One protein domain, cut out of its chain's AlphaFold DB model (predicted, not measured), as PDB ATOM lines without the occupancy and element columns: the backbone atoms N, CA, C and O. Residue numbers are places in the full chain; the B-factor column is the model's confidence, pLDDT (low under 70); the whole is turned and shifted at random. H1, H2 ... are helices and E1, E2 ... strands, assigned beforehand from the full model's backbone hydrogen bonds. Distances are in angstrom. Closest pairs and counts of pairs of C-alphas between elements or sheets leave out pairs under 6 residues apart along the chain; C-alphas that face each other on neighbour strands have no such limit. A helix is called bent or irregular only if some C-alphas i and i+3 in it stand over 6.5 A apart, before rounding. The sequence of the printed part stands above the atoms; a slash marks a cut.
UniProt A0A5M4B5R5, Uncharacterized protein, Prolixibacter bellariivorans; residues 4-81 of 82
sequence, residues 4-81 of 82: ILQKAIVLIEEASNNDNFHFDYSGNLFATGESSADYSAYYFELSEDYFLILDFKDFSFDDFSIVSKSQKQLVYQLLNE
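AT A GLANCE: This is residues 4 to 81 of the 82 residues of an uncharacterized protein of Prolixibacter bellariivorans (UniProt A0A5M4B5R5). A twisted sheet of four strands has one long helix, H1, laid along one of its faces, and from the end of E4 the helix H3 leads away as an arm, with residues 72 to 81 sticking out free. The printed part has 78 residues, with named elements in the order H1 H2 E1 E2 E3 E4 H3, mixed in class. The antiparallel sheet, E1 E2 E3 E4, is a meander, each strand the neighbour of the one before. The whole is loose, with a radius of gyration of the C-alphas of 14.4 A and spans of 46 by 33 by 19 A.

HOW THE PARTS SIT: H1, residues 4 to 17, is on the sheet of E1, residues 29 to 34, E2, 38 to 45, E3, 50 to 57, and E4, 60 to 68, at a height over the sheet of 9.3 A. It lies over E3 and runs along the strands, at 11 degrees to E3 on the local plane. H1 and E4 have their closest C-alphas at Ser 16 and Phe 61, 5.5 A apart. H2, residues 21 to 24, only grazes the sheet. The hairpin E1 and E2 has N 33 and O 39 within hydrogen-bond range at 3.0 A, the hairpin E2 and E3 N 42 and O 54 at 2.9 A, and the hairpin E3 and E4 N 53 and O 65 at 2.8 A. H3, residues 69 to 80, is not on the sheet and is apart from H1. Every O i to N i+4 pair is within range in H1, 6 of 8 in H3; H2 is too short for one.

IN THESE COORDINATES: H1 begins at C-alpha 4 (117.103, 214.080, 162.174) and is 20.4 A long; H2 is 5.1 A. E1 measures 14.7 A, E2 23.8 A, E3 23.4 A and E4 24.9 A. H3, 18.9 A, is irregular, with C-alphas 70 and 73 7.4 A apart, and ends at C-alpha 80 (104.753, 193.195, 183.513).

THE WHOLE: The two farthest C-alphas, of Asp 19 and Glu 81, are 46.9 A apart. The printed part has no cut, and its links between named elements are tight. Residues 35 to 37 and 71 to 81 have pLDDT under 70.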
ATOM      1  N   ILE A   4     116.620 215.249 161.423       90.12
ATOM      2  CA  ILE A   4     117.103 214.080 162.174       90.12
ATOM      3  C   ILE A   4     117.891 213.160 161.239       90.12
ATOM      4  O   ILE A   4     119.016 212.767 161.552       90.12
ATOM      5  N   LEU A   5     117.326 212.869 160.064       90.19
ATOM      6  CA  LEU A   5     117.981 212.038 159.051       90.19
ATOM      7  C   LEU A   5     119.239 212.713 158.507       90.19
ATOM      8  O   LEU A   5     120.245 212.047 158.297       90.19
ATOM      9  N   GLN A   6     119.217 214.035 158.330       94.38
ATOM     10  CA  GLN A   6     120.399 214.779 157.905       94.38
ATOM     11  C   GLN A   6     121.538 214.677 158.918       94.38
ATOM     12  O   GLN A   6     122.676 214.440 158.522       94.38
ATOM     13  N   LYS A   7     121.243 214.816 160.213       95.31
ATOM     14  CA  LYS A   7     122.250 214.652 161.266       95.31
ATOM     15  C   LYS A   7     122.827 213.235 161.282       95.31
ATOM     16  O   LYS A   7     124.036 213.083 161.412       95.31
ATOM     17  N   ALA A   8     121.978 212.219 161.123       96.06
ATOM     18  CA  ALA A   8     122.424 210.832 161.071       96.06
ATOM     19  C   ALA A   8     123.354 210.571 159.877       96.06
ATOM     20  O   ALA A   8     124.415 209.988 160.061       96.06
ATOM     21  N   ILE A   9     122.993 211.057 158.684       96.62
ATOM     22  CA  ILE A   9     123.804 210.898 157.466       96.62
ATOM     23  C   ILE A   9     125.202 211.486 157.655       96.62
ATOM     24  O   ILE A   9     126.175 210.799 157.371       96.62
ATOM     25  N   VAL A  10     125.313 212.708 158.188       96.81
ATOM     26  CA  VAL A  10     126.620 213.352 158.411       96.81
ATOM     27  C   VAL A  10     127.504 212.513 159.336       96.81
ATOM     28  O   VAL A  10     128.668 212.292 159.026       96.81
ATOM     29  N   LEU A  11     126.950 211.997 160.438       97.25
ATOM     30  CA  LEU A  11     127.702 211.166 161.384       97.25
ATOM     31  C   LEU A  11     128.134 209.824 160.776       97.25
ATOM     32  O   LEU A  11     129.238 209.365 161.047       97.25
ATOM     33  N   ILE A  12     127.288 209.205 159.947       97.44
ATOM     34  CA  ILE A  12     127.612 207.951 159.248       97.44
ATOM     35  C   ILE A  12     128.712 208.185 158.205       97.44
ATOM     36  O   ILE A  12     129.656 207.399 158.112       97.44
ATOM     37  N   GLU A  13     128.614 209.268 157.430       97.31
ATOM     38  CA  GLU A  13     129.644 209.651 156.460       97.31
ATOM     39  C   GLU A  13     130.978 209.931 157.156       97.31
ATOM     40  O   GLU A  13     132.024 209.508 156.669       97.31
ATOM     41  N   GLU A  14     130.950 210.593 158.310       97.06
ATOM     42  CA  GLU A  14     132.151 210.862 159.093       97.06
ATOM     43  C   GLU A  14     132.760 209.575 159.658       97.06
ATOM     44  O   GLU A  14     133.949 209.339 159.467       97.06
ATOM     45  N   ALA A  15     131.954 208.694 160.254       96.44
ATOM     46  CA  ALA A  15     132.395 207.383 160.736       96.44
ATOM     47  C   ALA A  15     133.021 206.513 159.639       96.44
ATOM     48  O   ALA A  15     133.990 205.804 159.893       96.44
ATOM     49  N   SER A  16     132.493 206.590 158.417       96.31
ATOM     50  CA  SER A  16     132.972 205.789 157.286       96.31
ATOM     51  C   SER A  16     134.280 206.303 156.677       96.31
ATOM     52  O   SER A  16     134.976 205.535 156.019       96.31
ATOM     53  N   ASN A  17     134.592 207.596 156.823       96.06
ATOM     54  CA  ASN A  17     135.678 208.246 156.075       96.06
ATOM     55  C   ASN A  17     136.741 208.928 156.955       96.06
ATOM     56  O   ASN A  17     137.728 209.427 156.416       96.06
ATOM     57  N   ASN A  18     136.549 209.003 158.276       93.31
ATOM     58  CA  ASN A  18     137.485 209.642 159.198       93.31
ATOM     59  C   ASN A  18     138.268 208.600 160.012       93.31
ATOM     60  O   ASN A  18     137.763 208.066 160.997       93.31
ATOM     61  N   ASP A  19     139.544 208.408 159.676       90.31
ATOM     62  CA  ASP A  19     140.458 207.524 160.417       90.31
ATOM     63  C   ASP A  19     140.627 207.923 161.901       90.31
ATOM     64  O   ASP A  19     141.028 207.107 162.730       90.31
ATOM     65  N   ASN A  20     140.318 209.176 162.263       92.31
ATOM     66  CA  ASN A  20     140.412 209.681 163.636       92.31
ATOM     67  C   ASN A  20     139.086 209.643 164.404       92.31
ATOM     68  O   ASN A  20     139.045 210.104 165.546       92.31
ATOM     69  N   PHE A  21     138.023 209.065 163.834       95.00
ATOM     70  CA  PHE A  21     136.686 209.066 164.435       95.00
ATOM     71  C   PHE A  21     136.692 208.606 165.902       95.00
ATOM     72  O   PHE A  21     136.088 209.236 166.770       95.00
ATOM     73  N   HIS A  22     137.446 207.546 166.202       92.19
ATOM     74  CA  HIS A  22     137.561 206.993 167.551       92.19
ATOM     75  C   HIS A  22     138.137 207.975 168.581       92.19
ATOM     76  O   HIS A  22     137.755 207.930 169.755       92.19
ATOM     77  N   PHE A  23     139.048 208.852 168.157       93.06
ATOM     78  CA  PHE A  23     139.647 209.876 169.009       93.06
ATOM     79  C   PHE A  23     138.705 211.072 169.160       93.06
ATOM     80  O   PHE A  23     138.423 211.488 170.289       93.06
ATOM     81  N   ASP A  24     138.180 211.562 168.034       95.19
ATOM     82  CA  ASP A  24     137.314 212.742 167.952       95.19
ATOM     83  C   ASP A  24     136.020 212.556 168.761       95.19
ATOM     84  O   ASP A  24     135.560 213.480 169.435       95.19
ATOM     85  N   TYR A  25     135.481 211.333 168.775       94.94
ATOM     86  CA  TYR A  25     134.222 210.982 169.436       94.94
ATOM     87  C   TYR A  25     134.389 210.043 170.632       94.94
ATOM     88  O   TYR A  25     133.451 209.352 171.027       94.94
ATOM     89  N   SER A  26     135.560 210.032 171.268       93.00
ATOM     90  CA  SER A  26     135.825 209.201 172.455       93.00
ATOM     91  C   SER A  26     134.808 209.396 173.595       93.00
ATOM     92  O   SER A  26     134.478 208.442 174.296       93.00
ATOM     93  N   GLY A  27     134.242 210.600 173.745       93.19
ATOM     94  CA  GLY A  27     133.178 210.892 174.718       93.19
ATOM     95  C   GLY A  27     131.812 210.270 174.395       93.19
ATOM     96  O   GLY A  27     130.935 210.252 175.255       93.19
ATOM     97  N   ASN A  28     131.629 209.760 173.176       95.56
ATOM     98  CA  ASN A  28     130.410 209.107 172.700       95.56
ATOM     99  C   ASN A  28     130.504 207.578 172.725       95.56
ATOM    100  O   ASN A  28     129.524 206.908 172.399       95.56
ATOM    101  N   LEU A  29     131.656 207.019 173.103       93.94
ATOM    102  CA  LEU A  29     131.836 205.579 173.235       93.94
ATOM    103  C   LEU A  29     130.892 205.035 174.317       93.94
ATOM    104  O   LEU A  29     130.978 205.417 175.484       93.94
ATOM    105  N   PHE A  30     129.986 204.143 173.923       88.19
ATOM    106  CA  PHE A  30     128.962 203.579 174.802       88.19
ATOM    107  C   PHE A  30     129.250 202.127 175.187       88.19
ATOM    108  O   PHE A  30     128.954 201.722 176.310       88.19
ATOM    109  N   ALA A  31     129.836 201.343 174.281       88.31
ATOM    110  CA  ALA A  31     130.183 199.957 174.552       88.31
ATOM    111  C   ALA A  31     131.488 199.560 173.866       88.31
ATOM    112  O   ALA A  31     131.812 200.039 172.780       88.31
ATOM    113  N   THR A  32     132.210 198.645 174.502       90.50
ATOM    114  CA  THR A  32     133.333 197.917 173.915       90.50
ATOM    115  C   THR A  32     133.135 196.431 174.172       90.50
ATOM    116  O   THR A  32     132.490 196.037 175.148       90.50
ATOM    117  N   GLY A  33     133.661 195.596 173.286       84.38
ATOM    118  CA  GLY A  33     133.600 194.150 173.430       84.38
ATOM    119  C   GLY A  33     134.899 193.507 172.980       84.38
ATOM    120  O   GLY A  33     135.406 193.811 171.904       84.38
ATOM    121  N   GLU A  34     135.406 192.584 173.794       71.00
ATOM    122  CA  GLU A  34     136.480 191.680 173.391       71.00
ATOM    123  C   GLU A  34     135.843 190.507 172.632       71.00
ATOM    124  O   GLU A  34     135.241 189.610 173.227       71.00
ATOM    125  N   SER A  35     135.911 190.534 171.301       64.44
ATOM    126  CA  SER A  35     135.555 189.393 170.450       64.44
ATOM    127  C   SER A  35     136.793 188.916 169.680       64.44
ATOM    128  O   SER A  35     137.904 189.358 169.949       64.44
ATOM    129  N   SER A  36     136.640 188.020 168.699       61.72
ATOM    130  CA  SER A  36     137.734 187.695 167.761       61.72
ATOM    131  C   SER A  36     138.258 188.913 166.975       61.72
ATOM    132  O   SER A  36     139.269 188.795 166.291       61.72
ATOM    133  N   ALA A  37     137.533 190.028 167.050       68.56
ATOM    134  CA  ALA A  37     137.843 191.352 166.533       68.56
ATOM    135  C   ALA A  37     137.499 192.401 167.603       68.56
ATOM    136  O   ALA A  37     136.524 192.218 168.349       68.56
ATOM    137  N   ASP A  38     138.251 193.495 167.668       86.00
ATOM    138  CA  ASP A  38     137.983 194.567 168.633       86.00
ATOM    139  C   ASP A  38     136.691 195.287 168.235       86.00
ATOM    140  O   ASP A  38     136.612 195.886 167.161       86.00
ATOM    141  N   TYR A  39     135.662 195.205 169.081       92.56
ATOM    142  CA  TYR A  39     134.372 195.846 168.834       92.56
ATOM    143  C   TYR A  39     134.212 197.105 169.685       92.56
ATOM    144  O   TYR A  39     134.495 197.106 170.890       92.56
ATOM    145  N   SER A  40     133.695 198.167 169.071       94.00
ATOM    146  CA  SER A  40     133.307 199.394 169.766       94.00
ATOM    147  C   SER A  40     132.022 199.973 169.187       94.00
ATOM    148  O   SER A  40     131.795 199.909 167.984       94.00
ATOM    149  N   ALA A  41     131.185 200.545 170.049       94.38
ATOM    150  CA  ALA A  41     129.918 201.157 169.669       94.38
ATOM    151  C   ALA A  41     129.813 202.579 170.217       94.38
ATOM    152  O   ALA A  41     130.043 202.819 171.408       94.38
ATOM    153  N   TYR A  42     129.407 203.509 169.360       96.50
ATOM    154  CA  TYR A  42     129.268 204.926 169.679       96.50
ATOM    155  C   TYR A  42     127.803 205.343 169.668       96.50
ATOM    156  O   TYR A  42     127.047 204.961 168.779       96.50
ATOM    157  N   TYR A  43     127.411 206.158 170.645       96.06
ATOM    158  CA  TYR A  43     126.053 206.663 170.817       96.06
ATOM    159  C   TYR A  43     125.968 208.157 170.485       96.06
ATOM    160  O   TYR A  43     126.692 208.982 171.052       96.06
ATOM    161  N   PHE A  44     125.005 208.524 169.638       96.69
ATOM    162  CA  PHE A  44     124.709 209.912 169.291       96.69
ATOM    163  C   PHE A  44     123.219 210.207 169.400       96.69
ATOM    164  O   PHE A  44     122.388 209.617 168.714       96.69
ATOM    165  N   GLU A  45     122.861 211.189 170.218       94.69
ATOM    166  CA  GLU A  45     121.486 211.671 170.272       94.69
ATOM    167  C   GLU A  45     121.130 212.429 168.986       94.69
ATOM    168  O   GLU A  45     121.769 213.430 168.644       94.69
ATOM    169  N   LEU A  46     120.103 211.972 168.266       94.38
ATOM    170  CA  LEU A  46     119.617 212.640 167.057       94.38
ATOM    171  C   LEU A  46     118.498 213.634 167.384       94.38
ATOM    172  O   LEU A  46     118.484 214.739 166.843       94.38
ATOM    173  N   SER A  47     117.597 213.254 168.293       92.69
ATOM    174  CA  SER A  47     116.525 214.089 168.839       92.69
ATOM    175  C   SER A  47     116.075 213.581 170.218       92.69
ATOM    176  O   SER A  47     116.600 212.589 170.734       92.69
ATOM    177  N   GLU A  48     115.062 214.226 170.805       88.94
ATOM    178  CA  GLU A  48     114.435 213.774 172.055       88.94
ATOM    179  C   GLU A  48     113.933 212.325 171.969       88.94
ATOM    180  O   GLU A  48     114.033 211.596 172.954       88.94
ATOM    181  N   ASP A  49     113.514 211.883 170.779       88.50
ATOM    182  CA  ASP A  49     112.891 210.580 170.539       88.50
ATOM    183  C   ASP A  49     113.811 209.547 169.883       88.50
ATOM    184  O   ASP A  49     113.469 208.365 169.865       88.50
ATOM    185  N   TYR A  50     114.959 209.953 169.334       90.62
ATOM    186  CA  TYR A  50     115.815 209.065 168.545       90.62
ATOM    187  C   TYR A  50     117.294 209.224 168.878       90.62
ATOM    188  O   TYR A  50     117.792 210.322 169.139       90.62
ATOM    189  N   PHE A  51     118.019 208.116 168.799       94.25
ATOM    190  CA  PHE A  51     119.474 208.102 168.824       94.25
ATOM    191  C   PHE A  51     120.032 207.178 167.747       94.25
ATOM    192  O   PHE A  51     119.338 206.303 167.232       94.25
ATOM    193  N   LEU A  52     121.289 207.415 167.406       96.50
ATOM    194  CA  LEU A  52     122.089 206.653 166.466       96.50
ATOM    195  C   LEU A  52     123.128 205.857 167.251       96.50
ATOM    196  O   LEU A  52     123.806 206.414 168.118       96.50
ATOM    197  N   ILE A  53     123.246 204.576 166.931       96.81
ATOM    198  CA  ILE A  53     124.382 203.737 167.295       96.81
ATOM    199  C   ILE A  53     125.221 203.544 166.037       96.81
ATOM    200  O   ILE A  53     124.664 203.256 164.977       96.81
ATOM    201  N   LEU A  54     126.533 203.718 166.166       97.56
ATOM    202  CA  LEU A  54     127.513 203.379 165.139       97.56
ATOM    203  C   LEU A  54     128.416 202.278 165.672       97.56
ATOM    204  O   LEU A  54     129.033 202.447 166.727       97.56
ATOM    205  N   ASP A  55     128.481 201.181 164.935       95.12
ATOM    206  CA  ASP A  55     129.230 199.985 165.274       95.12
ATOM    207  C   ASP A  55     130.542 199.951 164.500       95.12
ATOM    208  O   ASP A  55     130.594 200.228 163.300       95.12
ATOM    209  N   PHE A  56     131.611 199.602 165.203       94.94
ATOM    210  CA  PHE A  56     132.945 199.469 164.647       94.94
ATOM    211  C   PHE A  56     133.530 198.122 165.022       94.94
ATOM    212  O   PHE A  56     133.431 197.675 166.170       94.94
ATOM    213  N   LYS A  57     134.215 197.521 164.057       93.12
ATOM    214  CA  LYS A  57     134.943 196.269 164.204       93.12
ATOM    215  C   LYS A  57     136.344 196.444 163.641       93.12
ATOM    216  O   LYS A  57     136.502 196.946 162.532       93.12
ATOM    217  N   ASP A  58     137.358 196.064 164.412       90.31
ATOM    218  CA  ASP A  58     138.770 196.242 164.047       90.31
ATOM    219  C   ASP A  58     139.079 197.696 163.627       90.31
ATOM    220  O   ASP A  58     139.734 197.951 162.615       90.31
ATOM    221  N   PHE A  59     138.558 198.660 164.398       87.00
ATOM    222  CA  PHE A  59     138.684 200.110 164.159       87.00
ATOM    223  C   PHE A  59     138.129 200.605 162.814       87.00
ATOM    224  O   PHE A  59     138.456 201.700 162.363       87.00
ATOM    225  N   SER A  60     137.287 199.803 162.165       92.56
ATOM    226  CA  SER A  60     136.615 200.149 160.915       92.56
ATOM    227  C   SER A  60     135.115 200.230 161.149       92.56
ATOM    228  O   SER A  60     134.563 199.420 161.895       92.56
ATOM    229  N   PHE A  61     134.461 201.205 160.518       95.19
ATOM    230  CA  PHE A  61     133.005 201.299 160.534       95.19
ATOM    231  C   PHE A  61     132.386 200.016 159.957       95.19
ATOM    232  O   PHE A  61     132.785 199.576 158.876       95.19
ATOM    233  N   ASP A  62     131.445 199.418 160.688       95.00
ATOM    234  CA  ASP A  62     130.819 198.133 160.354       95.00
ATOM    235  C   ASP A  62     129.333 198.319 160.014       95.00
ATOM    236  O   ASP A  62     128.912 198.027 158.893       95.00
ATOM    237  N   ASP A  63     128.546 198.862 160.949       95.94
ATOM    238  CA  ASP A  63     127.100 199.047 160.781       95.94
ATOM    239  C   ASP A  63     126.563 200.243 161.591       95.94
ATOM    240  O   ASP A  63     127.274 200.882 162.374       95.94
ATOM    241  N   PHE A  64     125.287 200.575 161.397       96.25
ATOM    242  CA  PHE A  64     124.588 201.591 162.168       96.25
ATOM    243  C   PHE A  64     123.141 201.210 162.475       96.25
ATOM    244  O   PHE A  64     122.464 200.503 161.733       96.25
ATOM    245  N   SER A  65     122.611 201.772 163.557       95.25
ATOM    246  CA  SER A  65     121.209 201.614 163.939       95.25
ATOM    247  C   SER A  65     120.612 202.931 164.414       95.25
ATOM    248  O   SER A  65     121.173 203.601 165.277       95.25
ATOM    249  N   ILE A  66     119.435 203.290 163.896       92.81
ATOM    250  CA  ILE A  66     118.624 204.387 164.442       92.81
ATOM    251  C   ILE A  66     117.562 203.781 165.350       92.81
ATOM    252  O   ILE A  66     116.701 203.023 164.905       92.81
ATOM    253  N   VAL A  67     117.609 204.137 166.626       90.44
ATOM    254  CA  VAL A  67     116.753 203.561 167.661       90.44
ATOM    255  C   VAL A  67     115.803 204.625 168.189       90.44
ATOM    256  O   VAL A  67     116.215 205.725 168.563       90.44
ATOM    257  N   SER A  68     114.512 204.289 168.244       88.25
ATOM    258  CA  SER A  68     113.522 205.132 168.909       88.25
ATOM    259  C   SER A  68     113.523 204.889 170.417       88.25
ATOM    260  O   SER A  68     113.412 203.756 170.882       88.25
ATOM    261  N   LYS A  69     113.568 205.967 171.196       82.56
ATOM    262  CA  LYS A  69     113.470 205.968 172.663       82.56
ATOM    263  C   LYS A  69     112.046 205.687 173.158       82.56
ATOM    264  O   LYS A  69     111.859 205.328 174.321       82.56
ATOM    265  N   SER A  70     111.049 205.813 172.281       72.12
ATOM    266  CA  SER A  70     109.621 205.735 172.618       72.12
ATOM    267  C   SER A  70     109.113 204.337 173.022       72.12
ATOM    268  O   SER A  70     107.955 204.190 173.396       72.12
ATOM    269  N   GLN A  71     109.963 203.303 173.054       63.75
ATOM    270  CA  GLN A  71     109.533 201.938 173.393       63.75
ATOM    271  C   GLN A  71     109.626 201.556 174.878       63.75
ATOM    272  O   GLN A  71     109.233 200.446 175.232       63.75
ATOM    273  N   LYS A  72     110.073 202.443 175.782       60.91
ATOM    274  CA  LYS A  72     110.171 202.097 177.218       60.91
ATOM    275  C   LYS A  72     108.840 201.621 177.806       60.91
ATOM    276  O   LYS A  72     108.815 200.592 178.470       60.91
ATOM    277  N   GLN A  73     107.742 202.338 177.559       60.78
ATOM    278  CA  GLN A  73     106.428 201.964 178.101       60.78
ATOM    279  C   GLN A  73     105.908 200.640 177.534       60.78
ATOM    280  O   GLN A  73     105.390 199.836 178.298       60.78
ATOM    281  N   LEU A  74     106.101 200.390 176.236       63.56
ATOM    282  CA  LEU A  74     105.679 199.147 175.588       63.56
ATOM    283  C   LEU A  74     106.479 197.944 176.106       63.56
ATOM    284  O   LEU A  74     105.903 196.913 176.424       63.56
ATOM    285  N   VAL A  75     107.798 198.091 176.260       60.47
ATOM    286  CA  VAL A  75     108.658 197.044 176.829       60.47
ATOM    287  C   VAL A  75     108.297 196.773 178.291       60.47
ATOM    288  O   VAL A  75     108.173 195.618 178.675       60.47
ATOM    289  N   TYR A  76     108.055 197.807 179.107       61.50
ATOM    290  CA  TYR A  76     107.578 197.604 180.480       61.50
ATOM    291  C   TYR A  76     106.195 196.948 180.532       61.50
ATOM    292  O   TYR A  76     105.972 196.129 181.412       61.50
ATOM    293  N   GLN A  77     105.274 197.268 179.622       62.84
ATOM    294  CA  GLN A  77     103.981 196.582 179.547       62.84
ATOM    295  C   GLN A  77     104.164 195.098 179.214       62.84
ATOM    296  O   GLN A  77     103.678 194.256 179.956       62.84
ATOM    297  N   LEU A  78     104.959 194.777 178.191       66.75
ATOM    298  CA  LEU A  78     105.250 193.393 177.797       66.75
ATOM    299  C   LEU A  78     105.982 192.582 178.880       66.75
ATOM    300  O   LEU A  78     105.847 191.366 178.915       66.75
ATOM    301  N   LEU A  79     106.766 193.233 179.746       65.50
ATOM    302  CA  LEU A  79     107.493 192.582 180.845       65.50
ATOM    303  C   LEU A  79     106.685 192.453 182.146       65.50
ATOM    304  O   LEU A  79     107.097 191.701 183.020       65.50
ATOM    305  N   ASN A  80     105.595 193.210 182.308       66.81
ATOM    306  CA  ASN A  80     104.753 193.195 183.513       66.81
ATOM    307  C   ASN A  80     103.365 192.575 183.271       66.81
ATOM    308  O   ASN A  80     102.547 192.544 184.189       66.81
ATOM    309  N   GLU A  81     103.085 192.097 182.057       52.75
ATOM    310  CA  GLU A  81     101.993 191.160 181.790       52.75
ATOM    311  C   GLU A  81     102.453 189.730 182.152       52.75
ATOM    312  O   GLU A  81     102.739 188.914 181.278       52.75
TER     313      GLU A  81